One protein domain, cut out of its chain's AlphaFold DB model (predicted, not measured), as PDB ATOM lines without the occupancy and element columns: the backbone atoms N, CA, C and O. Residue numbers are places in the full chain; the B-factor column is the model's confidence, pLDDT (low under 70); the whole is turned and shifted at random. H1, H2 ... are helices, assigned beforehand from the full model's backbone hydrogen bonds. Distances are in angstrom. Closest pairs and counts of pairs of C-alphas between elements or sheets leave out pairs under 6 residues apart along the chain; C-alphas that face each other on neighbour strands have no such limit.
ATOM      1  N   TRP A 130     -49.065  40.310 -25.496       86.62
ATOM      2  CA  TRP A 130     -49.459  40.132 -24.091       86.62
ATOM      3  C   TRP A 130     -48.361  39.574 -23.173       86.62
ATOM      4  O   TRP A 130     -48.384  39.848 -21.979       86.62
ATOM      5  N   LYS A 131     -47.422  38.780 -23.703       84.69
ATOM      6  CA  LYS A 131     -46.304  38.201 -22.942       84.69
ATOM      7  C   LYS A 131     -45.108  39.151 -22.887       84.69
ATOM      8  O   LYS A 131     -44.356  39.104 -21.923       84.69
ATOM      9  N   SER A 132     -44.938  40.019 -23.888       85.75
ATOM     10  CA  SER A 132     -43.970  41.125 -23.827       85.75
ATOM     11  C   SER A 132     -44.455  42.301 -22.972       85.75
ATOM     12  O   SER A 132     -43.639  43.060 -22.457       85.75
ATOM     13  N   CYS A 133     -45.770  42.457 -22.805       90.38
ATOM     14  CA  CYS A 133     -46.384  43.491 -21.976       90.38
ATOM     15  C   CYS A 133     -46.483  43.068 -20.501       90.38
ATOM     16  O   CYS A 133     -47.567  43.058 -19.914       90.38
ATOM     17  N   ASP A 134     -45.346  42.695 -19.913       88.25
ATOM     18  CA  ASP A 134     -45.227  42.282 -18.512       88.25
ATOM     19  C   ASP A 134     -44.142  43.088 -17.788       88.25
ATOM     20  O   ASP A 134     -43.304  43.739 -18.421       88.25
ATOM     21  N   PHE A 135     -44.158  43.066 -16.456       88.38
ATOM     22  CA  PHE A 135     -43.147  43.778 -15.678       88.38
ATOM     23  C   PHE A 135     -41.727  43.274 -15.994       88.38
ATOM     24  O   PHE A 135     -41.530  42.070 -16.185       88.38
ATOM     25  N   PRO A 136     -40.716  44.165 -15.988       86.75
ATOM     26  CA  PRO A 136     -39.317  43.760 -15.919       86.75
ATOM     27  C   PRO A 136     -39.078  42.772 -14.772       86.75
ATOM     28  O   PRO A 136     -39.704  42.892 -13.721       86.75
ATOM     29  N   GLU A 137     -38.148  41.831 -14.951       82.38
ATOM     30  CA  GLU A 137     -37.935  40.726 -14.001       82.38
ATOM     31  C   GLU A 137     -37.686  41.205 -12.563       82.38
ATOM     32  O   GLU A 137     -38.278  40.681 -11.630       82.38
ATOM     33  N   PHE A 138     -36.906  42.275 -12.387       83.12
ATOM     34  CA  PHE A 138     -36.603  42.843 -11.069       83.12
ATOM     35  C   PHE A 138     -37.805  43.512 -10.372       83.12
ATOM     36  O   PHE A 138     -37.729  43.805  -9.187       83.12
ATOM     37  N   LEU A 139     -38.902  43.780 -11.093       87.25
ATOM     38  CA  LEU A 139     -40.162  44.287 -10.527       87.25
ATOM     39  C   LEU A 139     -41.185  43.170 -10.282       87.25
ATOM     40  O   LEU A 139     -42.291  43.436  -9.796       87.25
ATOM     41  N   LYS A 140     -40.861  41.920 -10.623       84.75
ATOM     42  CA  LYS A 140     -41.699  40.765 -10.301       84.75
ATOM     43  C   LYS A 140     -41.465  40.335  -8.856       84.75
ATOM     44  O   LYS A 140     -40.418  40.581  -8.276       84.75
ATOM     45  N   GLY A 141     -42.475  39.703  -8.267       81.00
ATOM     46  CA  GLY A 141     -42.437  39.246  -6.879       81.00
ATOM     47  C   GLY A 141     -43.663  39.686  -6.092       81.00
ATOM     48  O   GLY A 141     -44.601  40.265  -6.647       81.00
ATOM     49  N   LYS A 142     -43.660  39.404  -4.790       83.62
ATOM     50  CA  LYS A 142     -44.799  39.643  -3.900       83.62
ATOM     51  C   LYS A 142     -45.111  41.137  -3.759       83.62
ATOM     52  O   LYS A 142     -44.218  41.981  -3.787       83.62
ATOM     53  N   GLU A 143     -46.395  41.464  -3.639       86.44
ATOM     54  CA  GLU A 143     -46.856  42.825  -3.347       86.44
ATOM     55  C   GLU A 143     -46.853  43.082  -1.835       86.44
ATOM     56  O   GLU A 143     -47.375  42.284  -1.051       86.44
ATOM     57  N   ARG A 144     -46.294  44.226  -1.433       88.62
ATOM     58  CA  ARG A 144     -46.322  44.728  -0.059       88.62
ATOM     59  C   ARG A 144     -46.592  46.227  -0.072       88.62
ATOM     60  O   ARG A 144     -45.784  47.006  -0.557       88.62
ATOM     61  N   ASN A 145     -47.739  46.618   0.475       89.56
ATOM     62  CA  ASN A 145     -48.183  48.016   0.486       89.56
ATOM     63  C   ASN A 145     -47.770  48.775   1.753       89.56
ATOM     64  O   ASN A 145     -47.839  50.000   1.782       89.56
ATOM     65  N   GLU A 146     -47.370  48.055   2.801       91.56
ATOM     66  CA  GLU A 146     -46.975  48.630   4.084       91.56
ATOM     67  C   GLU A 146     -45.471  48.473   4.282       91.56
ATOM     68  O   GLU A 146     -44.936  47.364   4.178       91.56
ATOM     69  N   GLU A 147     -44.802  49.585   4.583       92.38
ATOM     70  CA  GLU A 147     -43.372  49.601   4.867       92.38
ATOM     71  C   GLU A 147     -43.071  48.730   6.100       92.38
ATOM     72  O   GLU A 147     -43.710  48.897   7.150       92.38
ATOM     73  N   PRO A 148     -42.131  47.772   6.008       89.56
ATOM     74  CA  PRO A 148     -41.791  46.934   7.144       89.56
ATOM     75  C   PRO A 148     -41.124  47.766   8.241       89.56
ATOM     76  O   PRO A 148     -40.166  48.497   8.012       89.56
ATOM     77  N   ASN A 149     -41.594  47.611   9.475       86.81
ATOM     78  CA  ASN A 149     -40.947  48.224  10.629       86.81
ATOM     79  C   ASN A 149     -39.875  47.285  11.184       86.81
ATOM     80  O   ASN A 149     -40.213  46.222  11.703       86.81
ATOM     81  N   ARG A 150     -38.610  47.711  11.135       84.06
ATOM     82  CA  ARG A 150     -37.443  46.952  11.612       84.06
ATOM     83  C   ARG A 150     -37.605  46.385  13.027       84.06
ATOM     84  O   ARG A 150     -37.199  45.262  13.283       84.06
ATOM     85  N   ASN A 151     -38.282  47.106  13.925       83.44
ATOM     86  CA  ASN A 151     -38.477  46.680  15.319       83.44
ATOM     87  C   ASN A 151     -39.412  45.470  15.487       83.44
ATOM     88  O   ASN A 151     -39.503  44.921  16.584       83.44
ATOM     89  N   ASN A 152     -40.134  45.077  14.436       85.50
ATOM     90  CA  ASN A 152     -41.026  43.917  14.457       85.50
ATOM     91  C   ASN A 152     -40.318  42.613  14.063       85.50
ATOM     92  O   ASN A 152     -40.963  41.566  14.028       85.50
ATOM     93  N   TYR A 153     -39.025  42.677  13.739       82.75
ATOM     94  CA  TYR A 153     -38.233  41.535  13.299       82.75
ATOM     95  C   TYR A 153     -37.273  41.109  14.405       82.75
ATOM     96  O   TYR A 153     -36.802  41.933  15.191       82.75
ATOM     97  N   ALA A 154     -37.021  39.804  14.484       77.44
ATOM     98  CA  ALA A 154     -36.039  39.275  15.412       77.44
ATOM     99  C   ALA A 154     -34.631  39.766  15.017       77.44
ATOM    100  O   ALA A 154     -34.347  39.905  13.820       77.44
ATOM    101  N   PRO A 155     -33.756  40.044  15.999       73.38
ATOM    102  CA  PRO A 155     -32.335  40.183  15.719       73.38
ATOM    103  C   PRO A 155     -31.801  38.866  15.147       73.38
ATOM    104  O   PRO A 155     -32.395  37.807  15.345       73.38
ATOM    105  N   GLU A 172     -26.758  44.510   9.114       64.31
ATOM    106  CA  GLU A 172     -26.834  45.469  10.210       64.31
ATOM    107  C   GLU A 172     -27.428  44.877  11.512       64.31
ATOM    108  O   GLU A 172     -28.014  45.605  12.320       64.31
ATOM    109  N   GLY A 173     -27.327  43.562  11.737       58.88
ATOM    110  CA  GLY A 173     -27.872  42.884  12.921       58.88
ATOM    111  C   GLY A 173     -29.396  42.707  12.907       58.88
ATOM    112  O   GLY A 173     -30.045  42.737  13.956       58.88
ATOM    113  N   THR A 174     -30.012  42.586  11.730       60.16
ATOM    114  CA  THR A 174     -31.444  42.282  11.566       60.16
ATOM    115  C   THR A 174     -31.623  41.080  10.648       60.16
ATOM    116  O   THR A 174     -30.936  40.980   9.643       60.16
ATOM    117  N   ASN A 175     -32.569  40.199  10.988       74.19
ATOM    118  CA  ASN A 175     -32.900  39.016  10.195       74.19
ATOM    119  C   ASN A 175     -33.216  39.367   8.724       74.19
ATOM    120  O   ASN A 175     -33.950  40.328   8.464       74.19
ATOM    121  N   ASP A 176     -32.728  38.545   7.792       75.62
ATOM    122  CA  ASP A 176     -32.886  38.685   6.336       75.62
ATOM    123  C   ASP A 176     -34.329  38.927   5.879       75.62
ATOM    124  O   ASP A 176     -34.573  39.680   4.935       75.62
ATOM    125  N   LEU A 177     -35.310  38.393   6.612       82.06
ATOM    126  CA  LEU A 177     -36.732  38.587   6.337       82.06
ATOM    127  C   LEU A 177     -37.146  40.070   6.339       82.06
ATOM    128  O   LEU A 177     -38.074  40.458   5.627       82.06
ATOM    129  N   PHE A 178     -36.484  40.922   7.133       85.25
ATOM    130  CA  PHE A 178     -36.719  42.368   7.090       85.25
ATOM    131  C   PHE A 178     -36.317  42.953   5.736       85.25
ATOM    132  O   PHE A 178     -37.089  43.710   5.147       85.25
ATOM    133  N   TRP A 179     -35.132  42.588   5.247       84.19
ATOM    134  CA  TRP A 179     -34.576  43.086   3.993       84.19
ATOM    135  C   TRP A 179     -35.356  42.569   2.786       84.19
ATOM    136  O   TRP A 179     -35.677  43.351   1.891       84.19
ATOM    137  N   GLU A 180     -35.771  41.299   2.803       84.75
ATOM    138  CA  GLU A 180     -36.690  40.741   1.806       84.75
ATOM    139  C   GLU A 180     -38.000  41.534   1.757       84.75
ATOM    140  O   GLU A 180     -38.438  41.986   0.698       84.75
ATOM    141  N   HIS A 181     -38.622  41.766   2.915       89.56
ATOM    142  CA  HIS A 181     -39.861  42.529   2.993       89.56
ATOM    143  C   HIS A 181     -39.676  43.997   2.591       89.56
ATOM    144  O   HIS A 181     -40.599  44.592   2.030       89.56
ATOM    145  N   LEU A 182     -38.518  44.596   2.865       90.19
ATOM    146  CA  LEU A 182     -38.224  45.963   2.443       90.19
ATOM    147  C   LEU A 182     -38.132  46.030   0.917       90.19
ATOM    148  O   LEU A 182     -38.800  46.864   0.309       90.19
ATOM    149  N   LEU A 183     -37.428  45.081   0.298       88.88
ATOM    150  CA  LEU A 183     -37.340  44.961  -1.154       88.88
ATOM    151  C   LEU A 183     -38.715  44.725  -1.805       88.88
ATOM    152  O   LEU A 183     -39.019  45.325  -2.839       88.88
ATOM    153  N   GLU A 184     -39.578  43.895  -1.205       89.69
ATOM    154  CA  GLU A 184     -40.968  43.699  -1.657       89.69
ATOM    155  C   GLU A 184     -41.760  45.017  -1.651       89.69
ATOM    156  O   GLU A 184     -42.517  45.303  -2.590       89.69
ATOM    157  N   TYR A 185     -41.606  45.821  -0.594       92.12
ATOM    158  CA  TYR A 185     -42.266  47.118  -0.462       92.12
ATOM    159  C   TYR A 185     -41.754  48.112  -1.509       92.12
ATOM    160  O   TYR A 185     -42.547  48.670  -2.272       92.12
ATOM    161  N   GLU A 186     -40.435  48.271  -1.617       92.56
ATOM    162  CA  GLU A 186     -39.802  49.158  -2.596       92.56
ATOM    163  C   GLU A 186     -40.185  48.778  -4.031       92.56
ATOM    164  O   GLU A 186     -40.611  49.631  -4.812       92.56
ATOM    165  N   SER A 187     -40.158  47.484  -4.360       91.12
ATOM    166  CA  SER A 187     -40.590  46.971  -5.667       91.12
ATOM    167  C   SER A 187     -42.071  47.247  -5.934       91.12
ATOM    168  O   SER A 187     -42.460  47.537  -7.064       91.12
ATOM    169  N   THR A 188     -42.922  47.213  -4.904       91.25
ATOM    170  CA  THR A 188     -44.348  47.562  -5.023       91.25
ATOM    171  C   THR A 188     -44.548  49.048  -5.320       91.25
ATOM    172  O   THR A 188     -45.352  49.404  -6.190       91.25
ATOM    173  N   MET A 189     -43.777  49.920  -4.672       93.56
ATOM    174  CA  MET A 189     -43.786  51.353  -4.974       93.56
ATOM    175  C   MET A 189     -43.274  51.626  -6.394       93.56
ATOM    176  O   MET A 189     -43.903  52.369  -7.149       93.56
ATOM    177  N   LEU A 190     -42.195  50.955  -6.808       94.19
ATOM    178  CA  LEU A 190     -41.649  51.066  -8.161       94.19
ATOM    179  C   LEU A 190     -42.606  50.540  -9.234       94.19
ATOM    180  O   LEU A 190     -42.712  51.158 -10.289       94.19
ATOM    181  N   ARG A 191     -43.350  49.456  -8.976       93.88
ATOM    182  CA  ARG A 191     -44.407  48.979  -9.884       93.88
ATOM    183  C   ARG A 191     -45.485  50.031 -10.103       93.88
ATOM    184  O   ARG A 191     -45.935  50.203 -11.231       93.88
ATOM    185  N   THR A 192     -45.873  50.743  -9.046       93.00
ATOM    186  CA  THR A 192     -46.862  51.824  -9.144       93.00
ATOM    187  C   THR A 192     -46.342  52.936 -10.054       93.00
ATOM    188  O   THR A 192     -47.005  53.295 -11.025       93.00
ATOM    189  N   LEU A 193     -45.111  53.398  -9.816       94.81
ATOM    190  CA  LEU A 193     -44.468  54.405 -10.660       94.81
ATOM    191  C   LEU A 193     -44.306  53.933 -12.113       94.81
ATOM    192  O   LEU A 193     -44.559  54.691 -13.045       94.81
ATOM    193  N   PHE A 194     -43.904  52.678 -12.313       94.25
ATOM    194  CA  PHE A 194     -43.754  52.079 -13.634       94.25
ATOM    195  C   PHE A 194     -45.077  52.087 -14.400       94.25
ATOM    196  O   PHE A 194     -45.105  52.513 -15.548       94.25
ATOM    197  N   LEU A 195     -46.175  51.657 -13.773       94.19
ATOM    198  CA  LEU A 195     -47.494  51.672 -14.406       94.19
ATOM    199  C   LEU A 195     -47.934  53.097 -14.757       94.19
ATOM    200  O   LEU A 195     -48.433  53.312 -15.862       94.19
ATOM    201  N   ASP A 196     -47.699  54.067 -13.871       96.38
ATOM    202  CA  ASP A 196     -48.016  55.478 -14.122       96.38
ATOM    203  C   ASP A 196     -47.230  56.048 -15.313       96.38
ATOM    204  O   ASP A 196     -47.786  56.786 -16.128       96.38
ATOM    205  N   GLU A 197     -45.946  55.712 -15.442       96.56
ATOM    206  CA  GLU A 197     -45.123  56.134 -16.580       96.56
ATOM    207  C   GLU A 197     -45.504  55.400 -17.871       96.56
ATOM    208  O   GLU A 197     -45.676  56.034 -18.914       96.56
ATOM    209  N   MET A 198     -45.732  54.086 -17.812       94.19
ATOM    210  CA  MET A 198     -46.180  53.303 -18.966       94.19
ATOM    211  C   MET A 198     -47.534  53.785 -19.481       94.19
ATOM    212  O   MET A 198     -47.727  53.882 -20.689       94.19
ATOM    213  N   GLN A 199     -48.446  54.190 -18.598       96.31
ATOM    214  CA  GLN A 199     -49.726  54.775 -18.989       96.31
ATOM    215  C   GLN A 199     -49.572  56.092 -19.768       96.31
ATOM    216  O   GLN A 199     -50.411  56.389 -20.625       96.31
ATOM    217  N   LYS A 200     -48.527  56.881 -19.483       95.75
ATOM    218  CA  LYS A 200     -48.231  58.144 -20.181       95.75
ATOM    219  C   LYS A 200     -47.517  57.913 -21.512       95.75
ATOM    220  O   LYS A 200     -47.805  58.617 -22.476       95.75
ATOM    221  N   ILE A 201     -46.563  56.982 -21.542       96.12
ATOM    222  CA  ILE A 201     -45.637  56.795 -22.670       96.12
ATOM    223  C   ILE A 201     -46.176  55.784 -23.691       96.12
ATOM    224  O   ILE A 201     -45.999  55.990 -24.888       96.12
ATOM    225  N   ALA A 202     -46.828  54.715 -23.231       94.38
ATOM    226  CA  ALA A 202     -47.303  53.605 -24.057       94.38
ATOM    227  C   ALA A 202     -48.640  53.051 -23.513       94.38
ATOM    228  O   ALA A 202     -48.680  51.956 -22.946       94.38
ATOM    229  N   PRO A 203     -49.762  53.783 -23.647       95.44
ATOM    230  CA  PRO A 203     -51.067  53.335 -23.151       95.44
ATOM    231  C   PRO A 203     -51.516  51.993 -23.753       95.44
ATOM    232  O   PRO A 203     -52.168  51.202 -23.071       95.44
ATOM    233  N   GLU A 204     -51.124  51.693 -24.992       94.56
ATOM    234  CA  GLU A 204     -51.362  50.405 -25.646       94.56
ATOM    235  C   GLU A 204     -50.682  49.231 -24.924       94.56
ATOM    236  O   GLU A 204     -51.212  48.119 -24.913       94.56
ATOM    237  N   TRP A 205     -49.546  49.476 -24.261       93.94
ATOM    238  CA  TRP A 205     -48.875  48.471 -23.439       93.94
ATOM    239  C   TRP A 205     -49.741  48.103 -22.230       93.94
ATOM    240  O   TRP A 205     -49.878  46.922 -21.913       93.94
ATOM    241  N   ILE A 206     -50.374  49.093 -21.586       94.12
ATOM    242  CA  ILE A 206     -51.277  48.879 -20.441       94.12
ATOM    243  C   ILE A 206     -52.529  48.117 -20.882       94.12
ATOM    244  O   ILE A 206     -52.956  47.181 -20.199       94.12
ATOM    245  N   GLU A 207     -53.107  48.488 -22.027       94.06
ATOM    246  CA  GLU A 207     -54.273  47.805 -22.588       94.06
ATOM    247  C   GLU A 207     -53.967  46.329 -22.868       94.06
ATOM    248  O   GLU A 207     -54.698  45.448 -22.405       94.06
ATOM    249  N   GLU A 208     -52.870  46.044 -23.574       93.31
ATOM    250  CA  GLU A 208     -52.508  44.670 -23.914       93.31
ATOM    251  C   GLU A 208     -52.085  43.866 -22.676       93.31
ATOM    252  O   GLU A 208     -52.475  42.703 -22.557       93.31
ATOM    253  N   SER A 209     -51.376  44.472 -21.716       90.69
ATOM    254  CA  SER A 209     -51.047  43.831 -20.433       90.69
ATOM    255  C   SER A 209     -52.315  43.422 -19.670       90.69
ATOM    256  O   SER A 209     -52.451  42.282 -19.213       90.69
ATOM    257  N   THR A 210     -53.302  44.324 -19.614       90.81
ATOM    258  CA  THR A 210     -54.589  44.096 -18.938       90.81
ATOM    259  C   THR A 210     -55.408  43.019 -19.645       90.81
ATOM    260  O   THR A 210     -55.894  42.078 -19.018       90.81
ATOM    261  N   LYS A 211     -55.535  43.104 -20.972       92.31
ATOM    262  CA  LYS A 211     -56.235  42.109 -21.798       92.31
ATOM    263  C   LYS A 211     -55.551  40.740 -21.755       92.31
ATOM    264  O   LYS A 211     -56.208  39.701 -21.823       92.31
ATOM    265  N   GLY A 212     -54.228  40.744 -21.635       89.50
ATOM    266  CA  GLY A 212     -53.364  39.581 -21.500       89.50
ATOM    267  C   GLY A 212     -53.388  38.921 -20.126       89.50
ATOM    268  O   GLY A 212     -52.799  37.848 -19.977       89.50
ATOM    269  N   ALA A 213     -54.069  39.517 -19.137       87.38
ATOM    270  CA  ALA A 213     -53.934  39.156 -17.732       87.38
ATOM    271  C   ALA A 213     -54.098  37.648 -17.466       87.38
ATOM    272  O   ALA A 213     -53.208  37.001 -16.911       87.38
ATOM    273  N   GLY A 214     -55.204  37.078 -17.952       87.81
ATOM    274  CA  GLY A 214     -55.510  35.659 -17.774       87.81
ATOM    275  C   GLY A 214     -54.575  34.716 -18.537       87.81
ATOM    276  O   GLY A 214     -54.305  33.618 -18.062       87.81
ATOM    277  N   LYS A 215     -54.034  35.134 -19.693       89.62
ATOM    278  CA  LYS A 215     -53.089  34.308 -20.469       89.62
ATOM    279  C   LYS A 215     -51.754  34.167 -19.754       89.62
ATOM    280  O   LYS A 215     -51.192  33.080 -19.732       89.62
ATOM    281  N   ALA A 216     -51.259  35.252 -19.167       86.75
ATOM    282  CA  ALA A 216     -50.013  35.202 -18.418       86.75
ATOM    283  C   ALA A 216     -50.175  34.502 -17.057       86.75
ATOM    284  O   ALA A 216     -49.261  33.795 -16.647       86.75
ATOM    285  N   ASP A 217     -51.347  34.575 -16.416       88.19
ATOM    286  CA  ASP A 217     -51.640  33.718 -15.259       88.19
ATOM    287  C   ASP A 217     -51.680  32.230 -15.658       88.19
ATOM    288  O   ASP A 217     -51.076  31.396 -14.989       88.19
ATOM    289  N   PHE A 218     -52.309  31.889 -16.788       88.62
ATOM    290  CA  PHE A 218     -52.305  30.521 -17.313       88.62
ATOM    291  C   PHE A 218     -50.895  30.014 -17.642       88.62
ATOM    292  O   PHE A 218     -50.552  28.889 -17.293       88.62
ATOM    293  N   GLU A 219     -50.058  30.836 -18.279       86.94
ATOM    294  CA  GLU A 219     -48.660  30.492 -18.566       86.94
ATOM    295  C   GLU A 219     -47.890  30.158 -17.282       86.94
ATOM    296  O   GLU A 219     -47.186  29.153 -17.226       86.94
ATOM    297  N   ILE A 220     -48.061  30.958 -16.227       84.19
ATOM    298  CA  ILE A 220     -47.445  30.683 -14.924       84.19
ATOM    299  C   ILE A 220     -47.967  29.383 -14.331       84.19
ATOM    300  O   ILE A 220     -47.178  28.610 -13.789       84.19
ATOM    301  N   ALA A 221     -49.269  29.123 -14.451       86.44
ATOM    302  CA  ALA A 221     -49.850  27.870 -13.996       86.44
ATOM    303  C   ALA A 221     -49.223  26.664 -14.702       86.44
ATOM    304  O   ALA A 221     -48.884  25.694 -14.033       86.44
ATOM    305  N   VAL A 222     -49.005  26.745 -16.018       85.00
ATOM    306  CA  VAL A 222     -48.309  25.703 -16.790       85.00
ATOM    307  C   VAL A 222     -46.857  25.550 -16.334       85.00
ATOM    308  O   VAL A 222     -46.388  24.429 -16.179       85.00
ATOM    309  N   GLN A 223     -46.150  26.649 -16.073       81.25
ATOM    310  CA  GLN A 223     -44.754  26.606 -15.619       81.25
ATOM    311  C   GLN A 223     -44.578  26.025 -14.210       81.25
ATOM    312  O   GLN A 223     -43.483  25.589 -13.880       81.25
ATOM    313  N   HIS A 224     -45.626  26.037 -13.384       79.62
ATOM    314  CA  HIS A 224     -45.567  25.604 -11.986       79.62
ATOM    315  C   HIS A 224     -46.446  24.379 -11.695       79.62
ATOM    316  O   HIS A 224     -46.604  24.016 -10.527       79.62
ATOM    317  N   CYS A 225     -47.052  23.751 -12.711       78.62
ATOM    318  CA  CYS A 225     -48.013  22.663 -12.503       78.62
ATOM    319  C   CYS A 225     -47.374  21.365 -11.989       78.62
ATOM    320  O   CYS A 225     -48.071  20.520 -11.430       78.62
ATOM    321  N   ASP A 226     -46.067  21.205 -12.176       74.50
ATOM    322  CA  ASP A 226     -45.256  20.085 -11.697       74.50
ATOM    323  C   ASP A 226     -44.656  20.327 -10.295       74.50
ATOM    324  O   ASP A 226     -44.238  19.382  -9.621       74.50
ATOM    325  N   GLY A 227     -44.673  21.571  -9.809       70.31
ATOM    326  CA  GLY A 227     -44.190  21.949  -8.486       70.31
ATOM    327  C   GLY A 227     -45.175  21.592  -7.369       70.31
ATOM    328  O   GLY A 227     -46.228  22.214  -7.226       70.31
ATOM    329  N   GLY A 228     -44.807  20.647  -6.495       63.16
ATOM    330  CA  GLY A 228     -45.660  20.197  -5.381       63.16
ATOM    331  C   GLY A 228     -46.084  21.301  -4.393       63.16
ATOM    332  O   GLY A 228     -47.160  21.215  -3.801       63.16
ATOM    333  N   TRP A 229     -45.281  22.362  -4.246       60.50
ATOM    334  CA  TRP A 229     -45.602  23.536  -3.416       60.50
ATOM    335  C   TRP A 229     -46.635  24.481  -4.055       60.50
ATOM    336  O   TRP A 229     -47.371  25.166  -3.344       60.50
ATOM    337  N   SER A 230     -46.742  24.483  -5.383       68.88
ATOM    338  CA  SER A 230     -47.587  25.409  -6.146       68.88
ATOM    339  C   SER A 230     -49.042  24.945  -6.238       68.88
ATOM    340  O   SER A 230     -49.942  25.763  -6.427       68.88
ATOM    341  N   VAL A 231     -49.299  23.645  -6.037       78.81
ATOM    342  CA  VAL A 231     -50.610  23.004  -6.252       78.81
ATOM    343  C   VAL A 231     -51.745  23.729  -5.528       78.81
ATOM    344  O   VAL A 231     -52.764  24.019  -6.142       78.81
ATOM    345  N   LYS A 232     -51.571  24.100  -4.251       81.38
ATOM    346  CA  LYS A 232     -52.629  24.782  -3.479       81.38
ATOM    347  C   LYS A 232     -53.040  26.123  -4.096       81.38
ATOM    348  O   LYS A 232     -54.226  26.440  -4.131       81.38
ATOM    349  N   ARG A 233     -52.067  26.910  -4.565       82.69
ATOM    350  CA  ARG A 233     -52.299  28.237  -5.161       82.69
ATOM    351  C   ARG A 233     -52.895  28.110  -6.559       82.69
ATOM    352  O   ARG A 233     -53.804  28.860  -6.893       82.69
ATOM    353  N   LEU A 234     -52.454  27.113  -7.327       86.62
ATOM    354  CA  LEU A 234     -53.042  26.783  -8.624       86.62
ATOM    355  C   LEU A 234     -54.497  26.326  -8.493       86.62
ATOM    356  O   LEU A 234     -55.341  26.791  -9.249       86.62
ATOM    357  N   THR A 235     -54.820  25.480  -7.509       86.44
ATOM    358  CA  THR A 235     -56.211  25.086  -7.234       86.44
ATOM    359  C   THR A 235     -57.060  26.287  -6.829       86.44
ATOM    360  O   THR A 235     -58.131  26.477  -7.390       86.44
ATOM    361  N   ALA A 236     -56.572  27.141  -5.923       87.38
ATOM    362  CA  ALA A 236     -57.304  28.341  -5.511       87.38
ATOM    363  C   ALA A 236     -57.571  29.301  -6.685       87.38
ATOM    364  O   ALA A 236     -58.659  29.863  -6.790       87.38
ATOM    365  N   TRP A 237     -56.599  29.457  -7.587       90.50
ATOM    366  CA  TRP A 237     -56.758  30.225  -8.820       90.50
ATOM    367  C   TRP A 237     -57.803  29.620  -9.762       90.50
ATOM    368  O   TRP A 237     -58.664  30.345 -10.255       90.50
ATOM    369  N   LEU A 238     -57.755  28.303  -9.990       89.56
ATOM    370  CA  LEU A 238     -58.736  27.596 -10.820       89.56
ATOM    371  C   LEU A 238     -60.152  27.743 -10.248       89.56
ATOM    372  O   LEU A 238     -61.062  28.124 -10.981       89.56
ATOM    373  N   ASP A 239     -60.318  27.542  -8.938       91.38
ATOM    374  CA  ASP A 239     -61.599  27.712  -8.245       91.38
ATOM    375  C   ASP A 239     -62.139  29.144  -8.389       91.38
ATOM    376  O   ASP A 239     -63.344  29.345  -8.556       91.38
ATOM    377  N   ALA A 240     -61.263  30.152  -8.307       89.06
ATOM    378  CA  ALA A 240     -61.634  31.552  -8.493       89.06
ATOM    379  C   ALA A 240     -62.082  31.827  -9.938       89.06
ATOM    380  O   ALA A 240     -63.120  32.458 -10.150       89.06
ATOM    381  N   ILE A 241     -61.366  31.292 -10.933       88.50
ATOM    382  CA  ILE A 241     -61.753  31.392 -12.347       88.50
ATOM    383  C   ILE A 241     -63.121  30.751 -12.592       88.50
ATOM    384  O   ILE A 241     -63.968  31.364 -13.242       88.50
ATOM    385  N   GLU A 242     -63.367  29.551 -12.061       89.88
ATOM    386  CA  GLU A 242     -64.649  28.851 -12.220       89.88
ATOM    387  C   GLU A 242     -65.824  29.635 -11.619       89.88
ATOM    388  O   GLU A 242     -66.937  29.607 -12.152       89.88
ATOM    389  N   LYS A 243     -65.576  30.383 -10.539       92.56
ATOM    390  CA  LYS A 243     -66.561  31.263  -9.893       92.56
ATOM    391  C   LYS A 243     -66.704  32.632 -10.566       92.56
ATOM    392  O   LYS A 243     -67.591  33.396 -10.190       92.56
ATOM    393  N   GLY A 244     -65.867  32.950 -11.556       86.44
ATOM    394  CA  GLY A 244     -65.829  34.265 -12.200       86.44
ATOM    395  C   GLY A 244     -65.225  35.364 -11.317       86.44
ATOM    396  O   GLY A 244     -65.520  36.543 -11.513       86.44
TER     397      GLY A 244
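What this domain is: This is residues 130 to 155 and 172 to 244 of the 257 residues of the protein "APH domain-containing protein" of Sclerotinia sclerotiorum (strain ATCC 18683 / 1980 / Ss-1) (UniProt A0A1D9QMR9). An open V of helices: long H1 makes one arm, H2 and then H3 make the other, and H4 folds back near the end of H3. The winding stretch 130 to 155 crosses the mouth of the V from the H2-H3 arm to H1. The printed part has 99 residues, with four named helices, H1 to H4 in chain order, and no named strand; the class is all helix. It is loose, with a radius of gyration of the C-alphas of 16.7 A and spans of 44 by 40 by 23 A.

How they stand to each other: Residues 130 to 155 hold no named element. H1, residues 176 to 201, touches H2, residues 203 to 211, with residues 195 to 199 alone; the closest C-alphas, of Gln 199 and Ile 206, are 6.3 A apart. They run opposite ways at a steep tilt of 59 degrees. H2 and H3, residues 213 to 223, meet only through their link. H3 and H4, residues 231 to 242, are close but not clearly touching: the closest C-alphas, of Ala 221 and Leu 234, are 6.3 A apart. H1 is apart from H3 and H4. In each helix every O i to N i+4 pair is within hydrogen-bond range.

Where its parts are: H1 begins at C-alpha 176 (-32.886, 38.685, 6.336) and is 36.5 A long; H2 is 12.4 A, H3 15.7 A and H4 16.3 A, ending at C-alpha 242 (-64.649, 28.851, -12.220).

The domain as a whole: The C-alphas farthest apart, of Glu 172 and Glu 242, are 47.0 A apart. Residues 156 to 171 are not printed; C-alphas 155 and 172 are 9.4 A apart. No link is long. Residues 172 to 174 and 228 to 230 have pLDDT under 70.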